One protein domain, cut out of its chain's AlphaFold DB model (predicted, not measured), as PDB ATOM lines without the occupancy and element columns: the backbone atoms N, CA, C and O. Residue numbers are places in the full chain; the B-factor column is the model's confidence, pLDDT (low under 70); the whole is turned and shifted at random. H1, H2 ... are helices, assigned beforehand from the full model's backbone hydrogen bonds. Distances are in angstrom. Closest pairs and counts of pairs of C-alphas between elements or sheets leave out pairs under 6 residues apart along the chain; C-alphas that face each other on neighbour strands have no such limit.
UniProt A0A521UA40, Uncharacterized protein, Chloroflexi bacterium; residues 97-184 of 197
ATOM      1  N   GLY A  97     -26.878  -6.641 -80.346       87.88
ATOM      2  CA  GLY A  97     -26.104  -6.193 -81.501       87.88
ATOM      3  C   GLY A  97     -24.602  -6.417 -81.334       87.88
ATOM      4  O   GLY A  97     -23.960  -6.923 -82.255       87.88
ATOM      5  N   ASP A  98     -24.053  -6.159 -80.144       86.12
ATOM      6  CA  ASP A  98     -22.634  -6.412 -79.852       86.12
ATOM      7  C   ASP A  98     -22.282  -7.900 -79.992       86.12
ATOM      8  O   ASP A  98     -21.236  -8.261 -80.540       86.12
ATOM      9  N   VAL A  99     -23.176  -8.782 -79.537       87.81
ATOM     10  CA  VAL A  99     -22.994 -10.234 -79.665       87.81
ATOM     11  C   VAL A  99     -23.101 -10.679 -81.123       87.81
ATOM     12  O   VAL A  99     -22.269 -11.466 -81.572       87.81
ATOM     13  N   ALA A 100     -24.065 -10.156 -81.883       90.00
ATOM     14  CA  ALA A 100     -24.207 -10.448 -83.312       90.00
ATOM     15  C   ALA A 100     -22.992  -9.965 -84.129       90.00
ATOM     16  O   ALA A 100     -22.519 -10.664 -85.031       90.00
ATOM     17  N   ALA A 101     -22.436  -8.799 -83.783       88.75
ATOM     18  CA  ALA A 101     -21.233  -8.251 -84.407       88.75
ATOM     19  C   ALA A 101     -20.008  -9.116 -84.097       88.75
ATOM     20  O   ALA A 101     -19.228  -9.453 -84.992       88.75
ATOM     21  N   ARG A 102     -19.871  -9.542 -82.836       85.69
ATOM     22  CA  ARG A 102     -18.807 -10.453 -82.409       85.69
ATOM     23  C   ARG A 102     -18.897 -11.801 -83.124       85.69
ATOM     24  O   ARG A 102     -17.889 -12.277 -83.643       85.69
ATOM     25  N   LEU A 103     -20.094 -12.382 -83.186       86.56
ATOM     26  CA  LEU A 103     -20.353 -13.652 -83.860       86.56
ATOM     27  C   LEU A 103     -19.965 -13.585 -85.344       86.56
ATOM     28  O   LEU A 103     -19.283 -14.484 -85.844       86.56
ATOM     29  N   GLN A 104     -20.347 -12.501 -86.027       86.56
ATOM     30  CA  GLN A 104     -19.999 -12.264 -87.427       86.56
ATOM     31  C   GLN A 104     -18.487 -12.144 -87.638       86.56
ATOM     32  O   GLN A 104     -17.962 -12.740 -88.576       86.56
ATOM     33  N   ALA A 105     -17.783 -11.412 -86.770       83.12
ATOM     34  CA  ALA A 105     -16.334 -11.253 -86.863       83.12
ATOM     35  C   ALA A 105     -15.587 -12.589 -86.692       83.12
ATOM     36  O   ALA A 105     -14.648 -12.869 -87.434       83.12
ATOM     37  N   GLU A 106     -16.018 -13.438 -85.755       78.00
ATOM     38  CA  GLU A 106     -15.394 -14.747 -85.509       78.00
ATOM     39  C   GLU A 106     -15.631 -15.739 -86.658       78.00
ATOM     40  O   GLU A 106     -14.739 -16.505 -87.025       78.00
ATOM     41  N   HIS A 107     -16.820 -15.712 -87.262       75.06
ATOM     42  CA  HIS A 107     -17.217 -16.683 -88.287       75.06
ATOM     43  C   HIS A 107     -16.913 -16.231 -89.720       75.06
ATOM     44  O   HIS A 107     -16.988 -17.042 -90.642       75.06
ATOM     45  N   ALA A 108     -16.477 -14.984 -89.913       68.00
ATOM     46  CA  ALA A 108     -15.930 -14.517 -91.187       68.00
ATOM     47  C   ALA A 108     -14.613 -15.222 -91.574       68.00
ATOM     48  O   ALA A 108     -14.270 -15.253 -92.752       68.00
ATOM     49  N   ILE A 109     -13.880 -15.785 -90.603       61.38
ATOM     50  CA  ILE A 109     -12.507 -16.287 -90.798       61.38
ATOM     51  C   ILE A 109     -12.428 -17.828 -90.796       61.38
ATOM     52  O   ILE A 109     -11.480 -18.388 -91.339       61.38
ATOM     53  N   GLY A 110     -13.410 -18.536 -90.218       59.94
ATOM     54  CA  GLY A 110     -13.317 -19.990 -89.989       59.94
ATOM     55  C   GLY A 110     -14.441 -20.826 -90.600       59.94
ATOM     56  O   GLY A 110     -14.194 -21.702 -91.425       59.94
ATOM     57  N   GLN A 111     -15.685 -20.589 -90.182       67.81
ATOM     58  CA  GLN A 111     -16.860 -21.297 -90.695       67.81
ATOM     59  C   GLN A 111     -17.994 -20.302 -90.926       67.81
ATOM     60  O   GLN A 111     -18.533 -19.791 -89.946       67.81
ATOM     61  N   PRO A 112     -18.402 -20.035 -92.174       76.00
ATOM     62  CA  PRO A 112     -19.452 -19.064 -92.429       76.00
ATOM     63  C   PRO A 112     -20.785 -19.510 -91.815       76.00
ATOM     64  O   PRO A 112     -21.107 -20.702 -91.731       76.00
ATOM     65  N   LEU A 113     -21.572 -18.528 -91.373       83.12
ATOM     66  CA  LEU A 113     -22.961 -18.744 -90.975       83.12
ATOM     67  C   LEU A 113     -23.782 -19.214 -92.183       83.12
ATOM     68  O   LEU A 113     -23.489 -18.860 -93.328       83.12
ATOM     69  N   LEU A 114     -24.827 -20.006 -91.931       86.88
ATOM     70  CA  LEU A 114     -25.744 -20.423 -92.990       86.88
ATOM     71  C   LEU A 114     -26.455 -19.190 -93.582       86.88
ATOM     72  O   LEU A 114     -26.714 -18.234 -92.848       86.88
ATOM     73  N   PRO A 115     -26.838 -19.197 -94.873       84.88
ATOM     74  CA  PRO A 115     -27.510 -18.057 -95.500       84.88
ATOM     75  C   PRO A 115     -28.769 -17.576 -94.761       84.88
ATOM     76  O   PRO A 115     -28.982 -16.372 -94.649       84.88
ATOM     77  N   ALA A 116     -29.568 -18.494 -94.207       85.25
ATOM     78  CA  ALA A 116     -30.742 -18.154 -93.397       85.25
ATOM     79  C   ALA A 116     -30.357 -17.479 -92.065       85.25
ATOM     80  O   ALA A 116     -30.948 -16.473 -91.678       85.25
ATOM     81  N   ASP A 117     -29.304 -17.971 -91.409       89.06
ATOM     82  CA  ASP A 117     -28.800 -17.419 -90.147       89.06
ATOM     83  C   ASP A 117     -28.131 -16.050 -90.342       89.06
ATOM     84  O   ASP A 117     -28.156 -15.208 -89.451       89.06
ATOM     85  N   LEU A 118     -27.571 -15.779 -91.526       87.06
ATOM     86  CA  LEU A 118     -27.030 -14.465 -91.883       87.06
ATOM     87  C   LEU A 118     -28.104 -13.373 -91.941       87.06
ATOM     88  O   LEU A 118     -27.806 -12.214 -91.643       87.06
ATOM     89  N   VAL A 119     -29.328 -13.721 -92.346       89.06
ATOM     90  CA  VAL A 119     -30.464 -12.786 -92.340       89.06
ATOM     91  C   VAL A 119     -30.837 -12.456 -90.899       89.06
ATOM     92  O   VAL A 119     -30.936 -11.284 -90.550       89.06
ATOM     93  N   VAL A 120     -30.932 -13.480 -90.048       89.88
ATOM     94  CA  VAL A 120     -31.166 -13.310 -88.611       89.88
ATOM     95  C   VAL A 120     -30.077 -12.457 -87.966       89.88
ATOM     96  O   VAL A 120     -30.391 -11.486 -87.282       89.88
ATOM     97  N   ASN A 121     -28.805 -12.768 -88.219       90.25
ATOM     98  CA  ASN A 121     -27.688 -12.020 -87.653       90.25
ATOM     99  C   ASN A 121     -27.755 -10.543 -88.045       90.25
ATOM    100  O   ASN A 121     -27.572  -9.684 -87.192       90.25
ATOM    101  N   ARG A 122     -28.093 -10.233 -89.306       89.12
ATOM    102  CA  ARG A 122     -28.293  -8.847 -89.757       89.12
ATOM    103  C   ARG A 122     -29.412  -8.132 -89.009       89.12
ATOM    104  O   ARG A 122     -29.234  -6.970 -88.658       89.12
ATOM    105  N   THR A 123     -30.523  -8.810 -88.739       87.69
ATOM    106  CA  THR A 123     -31.605  -8.252 -87.918       87.69
ATOM    107  C   THR A 123     -31.124  -7.964 -86.496       87.69
ATOM    108  O   THR A 123     -31.409  -6.899 -85.954       87.69
ATOM    109  N   LEU A 124     -30.351  -8.876 -85.898       88.94
ATOM    110  CA  LEU A 124     -29.844  -8.711 -84.534       88.94
ATOM    111  C   LEU A 124     -28.751  -7.639 -84.409       88.94
ATOM    112  O   LEU A 124     -28.672  -7.013 -83.358       88.94
ATOM    113  N   LEU A 125     -27.954  -7.373 -85.454       90.25
ATOM    114  CA  LEU A 125     -26.916  -6.325 -85.449       90.25
ATOM    115  C   LEU A 125     -27.465  -4.931 -85.135       90.25
ATOM    116  O   LEU A 125     -26.774  -4.125 -84.523       90.25
ATOM    117  N   ALA A 126     -28.691  -4.642 -85.569       86.44
ATOM    118  CA  ALA A 126     -29.338  -3.360 -85.313       86.44
ATOM    119  C   ALA A 126     -29.979  -3.279 -83.915       86.44
ATOM    120  O   ALA A 126     -30.507  -2.232 -83.540       86.44
ATOM    121  N   SER A 127     -29.965  -4.372 -83.145       84.44
ATOM    122  CA  SER A 127     -30.622  -4.432 -81.845       84.44
ATOM    123  C   SER A 127     -29.789  -3.755 -80.760       84.44
ATOM    124  O   SER A 127     -28.700  -4.213 -80.415       84.44
ATOM    125  N   MET A 128     -30.359  -2.703 -80.171       84.38
ATOM    126  CA  MET A 128     -29.834  -2.023 -78.978       84.38
ATOM    127  C   MET A 128     -30.352  -2.640 -77.677       84.38
ATOM    128  O   MET A 128     -30.095  -2.133 -76.586       84.38
ATOM    129  N   GLU A 129     -31.130  -3.715 -77.780       84.50
ATOM    130  CA  GLU A 129     -31.654  -4.378 -76.606       84.50
ATOM    131  C   GLU A 129     -30.534  -5.077 -75.827       84.50
ATOM    132  O   GLU A 129     -29.584  -5.619 -76.398       84.50
ATOM    133  N   LEU A 130     -30.657  -5.053 -74.502       86.19
ATOM    134  CA  LEU A 130     -29.671  -5.623 -73.600       86.19
ATOM    135  C   LEU A 130     -29.659  -7.147 -73.680       86.19
ATOM    136  O   LEU A 130     -30.696  -7.809 -73.764       86.19
ATOM    137  N   LEU A 131     -28.458  -7.708 -73.598       83.25
ATOM    138  CA  LEU A 131     -28.270  -9.141 -73.501       83.25
ATOM    139  C   LEU A 131     -28.860  -9.658 -72.170       83.25
ATOM    140  O   LEU A 131     -28.543  -9.112 -71.107       83.25
ATOM    141  N   PRO A 132     -29.697 -10.714 -72.182       76.81
ATOM    142  CA  PRO A 132     -30.252 -11.270 -70.959       76.81
ATOM    143  C   PRO A 132     -29.150 -11.812 -70.047       76.81
ATOM    144  O   PRO A 132     -28.216 -12.481 -70.489       76.81
ATOM    145  N   THR A 133     -29.296 -11.548 -68.751       73.12
ATOM    146  CA  THR A 133     -28.409 -12.059 -67.703       73.12
ATOM    147  C   THR A 133     -29.244 -12.930 -66.758       73.12
ATOM    148  O   THR A 133     -30.237 -12.425 -66.236       73.12
ATOM    149  N   PRO A 134     -28.902 -14.213 -66.530       77.75
ATOM    150  CA  PRO A 134     -27.739 -14.946 -67.044       77.75
ATOM    151  C   PRO A 134     -27.883 -15.408 -68.510       77.75
ATOM    152  O   PRO A 134     -28.986 -15.636 -69.011       77.75
ATOM    153  N   VAL A 135     -26.747 -15.602 -69.189       77.81
ATOM    154  CA  VAL A 135     -26.677 -16.120 -70.569       77.81
ATOM    155  C   VAL A 135     -26.746 -17.653 -70.543       77.81
ATOM    156  O   VAL A 135     -25.729 -18.333 -70.408       77.81
ATOM    157  N   THR A 136     -27.949 -18.215 -70.668       77.62
ATOM    158  CA  THR A 136     -28.215 -19.665 -70.689       77.62
ATOM    159  C   THR A 136     -28.989 -20.045 -71.948       77.62
ATOM    160  O   THR A 136     -29.578 -19.196 -72.613       77.62
ATOM    161  N   SER A 137     -29.030 -21.332 -72.298       74.88
ATOM    162  CA  SER A 137     -29.797 -21.785 -73.470       74.88
ATOM    163  C   SER A 137     -31.287 -21.440 -73.353       74.88
ATOM    164  O   SER A 137     -31.900 -21.030 -74.335       74.88
ATOM    165  N   ALA A 138     -31.854 -21.520 -72.146       74.38
ATOM    166  CA  ALA A 138     -33.243 -21.143 -71.890       74.38
ATOM    167  C   ALA A 138     -33.488 -19.640 -72.110       74.38
ATOM    168  O   ALA A 138     -34.479 -19.268 -72.742       74.38
ATOM    169  N   THR A 139     -32.579 -18.769 -71.652       79.00
ATOM    170  CA  THR A 139     -32.737 -17.316 -71.828       79.00
ATOM    171  C   THR A 139     -32.531 -16.884 -73.278       79.00
ATOM    172  O   THR A 139     -33.246 -16.003 -73.750       79.00
ATOM    173  N   ILE A 140     -31.646 -17.550 -74.026       79.00
ATOM    174  CA  ILE A 140     -31.462 -17.312 -75.467       79.00
ATOM    175  C   ILE A 140     -32.667 -17.798 -76.291       79.00
ATOM    176  O   ILE A 140     -33.089 -17.108 -77.214       79.00
ATOM    177  N   LEU A 141     -33.277 -18.935 -75.945       78.62
ATOM    178  CA  LEU A 141     -34.499 -19.404 -76.613       78.62
ATOM    179  C   LEU A 141     -35.703 -18.500 -76.320       78.62
ATOM    180  O   LEU A 141     -36.486 -18.187 -77.222       78.62
ATOM    181  N   SER A 142     -35.833 -18.028 -75.078       81.06
ATOM    182  CA  SER A 142     -36.836 -17.024 -74.715       81.06
ATOM    183  C   SER A 142     -36.622 -15.723 -75.499       81.06
ATOM    184  O   SER A 142     -37.576 -15.162 -76.039       81.06
ATOM    185  N   LEU A 143     -35.364 -15.294 -75.651       81.88
ATOM    186  CA  LEU A 143     -34.997 -14.130 -76.454       81.88
ATOM    187  C   LEU A 143     -35.383 -14.300 -77.930       81.88
ATOM    188  O   LEU A 143     -36.023 -13.418 -78.496       81.88
ATOM    189  N   ALA A 144     -35.046 -15.440 -78.536       83.94
ATOM    190  CA  ALA A 144     -35.404 -15.764 -79.917       83.94
ATOM    191  C   ALA A 144     -36.921 -15.692 -80.149       83.94
ATOM    192  O   ALA A 144     -37.388 -15.099 -81.122       83.94
ATOM    193  N   THR A 145     -37.687 -16.243 -79.202       85.19
ATOM    194  CA  THR A 145     -39.154 -16.247 -79.232       85.19
ATOM    195  C   THR A 145     -39.716 -14.832 -79.121       85.19
ATOM    196  O   THR A 145     -40.601 -14.450 -79.885       85.19
ATOM    197  N   ARG A 146     -39.175 -14.023 -78.206       84.00
ATOM    198  CA  ARG A 146     -39.616 -12.645 -77.963       84.00
ATOM    199  C   ARG A 146     -39.300 -11.705 -79.123       84.00
ATOM    200  O   ARG A 146     -40.113 -10.845 -79.438       84.00
ATOM    201  N   LEU A 147     -38.149 -11.885 -79.767       83.50
ATOM    202  CA  LEU A 147     -37.770 -11.138 -80.968       83.50
ATOM    203  C   LEU A 147     -38.459 -11.664 -82.238       83.50
ATOM    204  O   LEU A 147     -38.299 -11.070 -83.300       83.50
ATOM    205  N   GLN A 148     -39.212 -12.766 -82.134       85.94
ATOM    206  CA  GLN A 148     -39.884 -13.442 -83.247       85.94
ATOM    207  C   GLN A 148     -38.930 -13.802 -84.396       85.94
ATOM    208  O   GLN A 148     -39.300 -13.753 -85.570       85.94
ATOM    209  N   VAL A 149     -37.692 -14.180 -84.065       87.19
ATOM    210  CA  VAL A 149     -36.673 -14.511 -85.065       87.19
ATOM    211  C   VAL A 149     -36.420 -16.010 -85.092       87.19
ATOM    212  O   VAL A 149     -36.094 -16.622 -84.075       87.19
ATOM    213  N   MET A 150     -36.526 -16.604 -86.279       86.12
ATOM    214  CA  MET A 150     -36.263 -18.025 -86.489       86.12
ATOM    215  C   MET A 150     -34.875 -18.228 -87.093       86.12
ATOM    216  O   MET A 150     -34.654 -17.942 -88.267       86.12
ATOM    217  N   ALA A 151     -33.952 -18.739 -86.282       88.88
ATOM    218  CA  ALA A 151     -32.612 -19.149 -86.699       88.88
ATOM    219  C   ALA A 151     -32.394 -20.635 -86.418       88.88
ATOM    220  O   ALA A 151     -33.147 -21.254 -85.658       88.88
ATOM    221  N   SER A 152     -31.336 -21.206 -86.987       88.56
ATOM    222  CA  SER A 152     -30.956 -22.584 -86.696       88.56
ATOM    223  C   SER A 152     -30.553 -22.767 -85.224       88.56
ATOM    224  O   SER A 152     -30.031 -21.861 -84.574       88.56
ATOM    225  N   ALA A 153     -30.731 -23.980 -84.687       83.50
ATOM    226  CA  ALA A 153     -30.239 -24.314 -83.346       83.50
ATOM    227  C   ALA A 153     -28.718 -24.096 -83.226       83.50
ATOM    228  O   ALA A 153     -28.224 -23.631 -82.201       83.50
ATOM    229  N   ARG A 154     -27.982 -24.365 -84.316       85.75
ATOM    230  CA  ARG A 154     -26.542 -24.106 -84.411       85.75
ATOM    231  C   ARG A 154     -26.229 -22.622 -84.229       85.75
ATOM    232  O   ARG A 154     -25.300 -22.295 -83.502       85.75
ATOM    233  N   TYR A 155     -26.993 -21.733 -84.860       89.50
ATOM    234  CA  TYR A 155     -26.809 -20.292 -84.715       89.50
ATOM    235  C   TYR A 155     -26.967 -19.837 -83.266       89.50
ATOM    236  O   TYR A 155     -26.099 -19.133 -82.758       89.50
ATOM    237  N   TRP A 156     -28.025 -20.273 -82.581       86.88
ATOM    238  CA  TRP A 156     -28.266 -19.869 -81.194       86.88
ATOM    239  C   TRP A 156     -27.185 -20.361 -80.233       86.88
ATOM    240  O   TRP A 156     -26.822 -19.641 -79.303       86.88
ATOM    241  N   GLU A 157     -26.610 -21.535 -80.489       83.38
ATOM    242  CA  GLU A 157     -25.475 -22.026 -79.711       83.38
ATOM    243  C   GLU A 157     -24.210 -21.187 -79.947       83.38
ATOM    244  O   GLU A 157     -23.517 -20.810 -78.999       83.38
ATOM    245  N   LEU A 158     -23.932 -20.815 -81.200       84.62
ATOM    246  CA  LEU A 158     -22.814 -19.928 -81.524       84.62
ATOM    247  C   LEU A 158     -23.013 -18.521 -80.941       84.62
ATOM    248  O   LEU A 158     -22.075 -17.940 -80.397       84.62
ATOM    249  N   PHE A 159     -24.238 -18.001 -80.989       86.62
ATOM    250  CA  PHE A 159     -24.615 -16.724 -80.392       86.62
ATOM    251  C   PHE A 159     -24.391 -16.733 -78.873       86.62
ATOM    252  O   PHE A 159     -23.752 -15.834 -78.329       86.62
ATOM    253  N   ARG A 160     -24.834 -17.794 -78.185       84.00
ATOM    254  CA  ARG A 160     -24.603 -17.994 -76.746       84.00
ATOM    255  C   ARG A 160     -23.110 -18.027 -76.417       84.00
ATOM    256  O   ARG A 160     -22.670 -17.382 -75.467       84.00
ATOM    257  N   ARG A 161     -22.313 -18.745 -77.211       80.25
ATOM    258  CA  ARG A 161     -20.856 -18.805 -77.035       80.25
ATOM    259  C   ARG A 161     -20.200 -17.431 -77.211       80.25
ATOM    260  O   ARG A 161     -19.369 -17.060 -76.384       80.25
ATOM    261  N   ALA A 162     -20.589 -16.673 -78.235       82.62
ATOM    262  CA  ALA A 162     -20.088 -15.317 -78.468       82.62
ATOM    263  C   ALA A 162     -20.456 -14.368 -77.314       82.62
ATOM    264  O   ALA A 162     -19.607 -13.612 -76.846       82.62
ATOM    265  N   ALA A 163     -21.684 -14.467 -76.797       81.88
ATOM    266  CA  ALA A 163     -22.153 -13.715 -75.635       81.88
ATOM    267  C   ALA A 163     -21.305 -13.984 -74.379       81.88
ATOM    268  O   ALA A 163     -20.865 -13.046 -73.711       81.88
ATOM    269  N   LEU A 164     -21.020 -15.256 -74.088       78.19
ATOM    270  CA  LEU A 164     -20.168 -15.645 -72.961       78.19
ATOM    271  C   LEU A 164     -18.733 -15.137 -73.125       78.19
ATOM    272  O   LEU A 164     -18.161 -14.573 -72.194       78.19
ATOM    273  N   MET A 165     -18.155 -15.286 -74.318       77.69
ATOM    274  CA  MET A 165     -16.805 -14.795 -74.607       77.69
ATOM    275  C   MET A 165     -16.704 -13.275 -74.463       77.69
ATOM    276  O   MET A 165     -15.714 -12.778 -73.927       77.69
ATOM    277  N   LEU A 166     -17.729 -12.541 -74.899       79.38
ATOM    278  CA  LEU A 166     -17.781 -11.087 -74.788       79.38
ATOM    279  C   LEU A 166     -17.886 -10.636 -73.323       79.38
ATOM    280  O   LEU A 166     -17.163  -9.728 -72.911       79.38
ATOM    281  N   ALA A 167     -18.706 -11.317 -72.516       74.88
ATOM    282  CA  ALA A 167     -18.799 -11.077 -71.076       74.88
ATOM    283  C   ALA A 167     -17.452 -11.314 -70.364       74.88
ATOM    284  O   ALA A 167     -16.994 -10.463 -69.599       74.88
ATOM    285  N   ILE A 168     -16.762 -12.418 -70.680       74.06
ATOM    286  CA  ILE A 168     -15.442 -12.747 -70.112       74.06
ATOM    287  C   ILE A 168     -14.377 -11.730 -70.545       74.06
ATOM    288  O   ILE A 168     -13.574 -11.276 -69.723       74.06
ATOM    289  N   ALA A 169     -14.339 -11.368 -71.831       70.50
ATOM    290  CA  ALA A 169     -13.369 -10.411 -72.363       70.50
ATOM    291  C   ALA A 169     -13.503  -9.043 -71.686       70.50
ATOM    292  O   ALA A 169     -12.499  -8.417 -71.339       70.50
ATOM    293  N   ARG A 170     -14.740  -8.616 -71.434       72.50
ATOM    294  CA  ARG A 170     -15.037  -7.361 -70.752       72.50
ATOM    295  C   ARG A 170     -14.586  -7.362 -69.296       72.50
ATOM    296  O   ARG A 170     -13.878  -6.445 -68.892       72.50
ATOM    297  N   GLN A 171     -14.890  -8.422 -68.552       66.00
ATOM    298  CA  GLN A 171     -14.439  -8.566 -67.167       66.00
ATOM    299  C   GLN A 171     -12.903  -8.525 -67.065       66.00
ATOM    300  O   GLN A 171     -12.343  -7.887 -66.175       66.00
ATOM    301  N   ARG A 172     -12.188  -9.144 -68.016       64.06
ATOM    302  CA  ARG A 172     -10.715  -9.093 -68.075       64.06
ATOM    303  C   ARG A 172     -10.182  -7.708 -68.447       64.06
ATOM    304  O   ARG A 172      -9.192  -7.274 -67.859       64.06
ATOM    305  N   GLY A 173     -10.824  -7.016 -69.388       60.50
ATOM    306  CA  GLY A 173     -10.483  -5.640 -69.757       60.50
ATOM    307  C   GLY A 173     -10.636  -4.673 -68.580       60.50
ATOM    308  O   GLY A 173      -9.742  -3.867 -68.326       60.50
ATOM    309  N   GLU A 174     -11.707  -4.819 -67.800       58.12
ATOM    310  CA  GLU A 174     -11.943  -4.045 -66.576       58.12
ATOM    311  C   GLU A 174     -10.848  -4.285 -65.524       58.12
ATOM    312  O   GLU A 174     -10.308  -3.326 -64.967       58.12
ATOM    313  N   VAL A 175     -10.439  -5.542 -65.312       56.72
ATOM    314  CA  VAL A 175      -9.340  -5.893 -64.391       56.72
ATOM    315  C   VAL A 175      -8.004  -5.297 -64.853       56.72
ATOM    316  O   VAL A 175      -7.251  -4.761 -64.037       56.72
ATOM    317  N   GLN A 176      -7.704  -5.333 -66.153       55.12
ATOM    318  CA  GLN A 176      -6.465  -4.768 -66.699       55.12
ATOM    319  C   GLN A 176      -6.436  -3.235 -66.627       55.12
ATOM    320  O   GLN A 176      -5.417  -2.663 -66.236       55.12
ATOM    321  N   LEU A 177      -7.550  -2.562 -66.932       57.22
ATOM    322  CA  LEU A 177      -7.696  -1.108 -66.790       57.22
ATOM    323  C   LEU A 177      -7.584  -0.671 -65.323       57.22
ATOM    324  O   LEU A 177      -6.894   0.307 -65.023       57.22
ATOM    325  N   ALA A 178      -8.199  -1.408 -64.392       53.16
ATOM    326  CA  ALA A 178      -8.070  -1.158 -62.958       53.16
ATOM    327  C   ALA A 178      -6.617  -1.328 -62.473       53.16
ATOM    328  O   ALA A 178      -6.092  -0.465 -61.764       53.16
ATOM    329  N   ALA A 179      -5.929  -2.385 -62.916       53.47
ATOM    330  CA  ALA A 179      -4.527  -2.636 -62.585       53.47
ATOM    331  C   ALA A 179      -3.575  -1.579 -63.178       53.47
ATOM    332  O   ALA A 179      -2.648  -1.128 -62.499       53.47
ATOM    333  N   ALA A 180      -3.805  -1.138 -64.418       52.41
ATOM    334  CA  ALA A 180      -3.030  -0.073 -65.050       52.41
ATOM    335  C   ALA A 180      -3.198   1.264 -64.307       52.41
ATOM    336  O   ALA A 180      -2.212   1.943 -64.025       52.41
ATOM    337  N   ARG A 181      -4.422   1.611 -63.889       54.91
ATOM    338  CA  ARG A 181      -4.698   2.825 -63.096       54.91
ATOM    339  C   ARG A 181      -4.055   2.786 -61.708       54.91
ATOM    340  O   ARG A 181      -3.548   3.808 -61.250       54.91
ATOM    341  N   ALA A 182      -4.020   1.619 -61.061       55.94
ATOM    342  CA  ALA A 182      -3.323   1.443 -59.787       55.94
ATOM    343  C   ALA A 182      -1.810   1.697 -59.913       55.94
ATOM    344  O   ALA A 182      -1.205   2.271 -59.008       55.94
ATOM    345  N   ARG A 183      -1.210   1.333 -61.054       56.16
ATOM    346  CA  ARG A 183       0.212   1.578 -61.351       56.16
ATOM    347  C   ARG A 183       0.506   3.027 -61.746       56.16
ATOM    348  O   ARG A 183       1.575   3.531 -61.418       56.16
ATOM    349  N   SER A 184      -0.434   3.704 -62.403       51.19
ATOM    350  CA  SER A 184      -0.263   5.083 -62.884       51.19
ATOM    351  C   SER A 184      -0.520   6.166 -61.835       51.19
ATOM    352  O   SER A 184      -0.320   7.339 -62.139       51.19
TER     353      SER A 184
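This is residues 97 to 184 of the 197 residues of an uncharacterized protein of Chloroflexi bacterium (UniProt A0A521UA40). Long helix H4 is crossed near its first half by H1, of the helical hairpin H1 and H2, which touches it with residues 158 to 166 of H4 alone, and by H3, which touches it with residues 156 to 160 of H4 alone; residues 168 to 184 of H4 stick out as a free arm. The printed part, 88 residues with four named helices, is all helix. It is only just loose, close to compact: radius of gyration of the C-alphas 14.8 A, spans 49 by 28 by 21 A.

H1, residues 97 to 107, forms a hairpin with H2, residues 115 to 125, closest at C-alphas 97 and 125, 4.0 A. H4, residues 153 to 184, touches H1 about perpendicular at 76 degrees, closest at C-alphas 163 and 99, 5.4 A. H3, residues 137 to 146, touches H4 only just about perpendicular at 70.4 degrees, closest at C-alphas 140 and 160, 7.0 A. Every O i to N i+4 pair is within hydrogen-bond range in H1, H3 and H4; 6 of 7 in H2.

H1 begins at C-alpha 97 (-26.104, -6.193, -81.501); H4, 46.7 A long, ends at C-alpha 184 (-0.263, 5.083, -62.884).

The printed part has no cut. The H2 to H3 link is long. pLDDT is under 70 at residues 108 to 111 and 171 to 184.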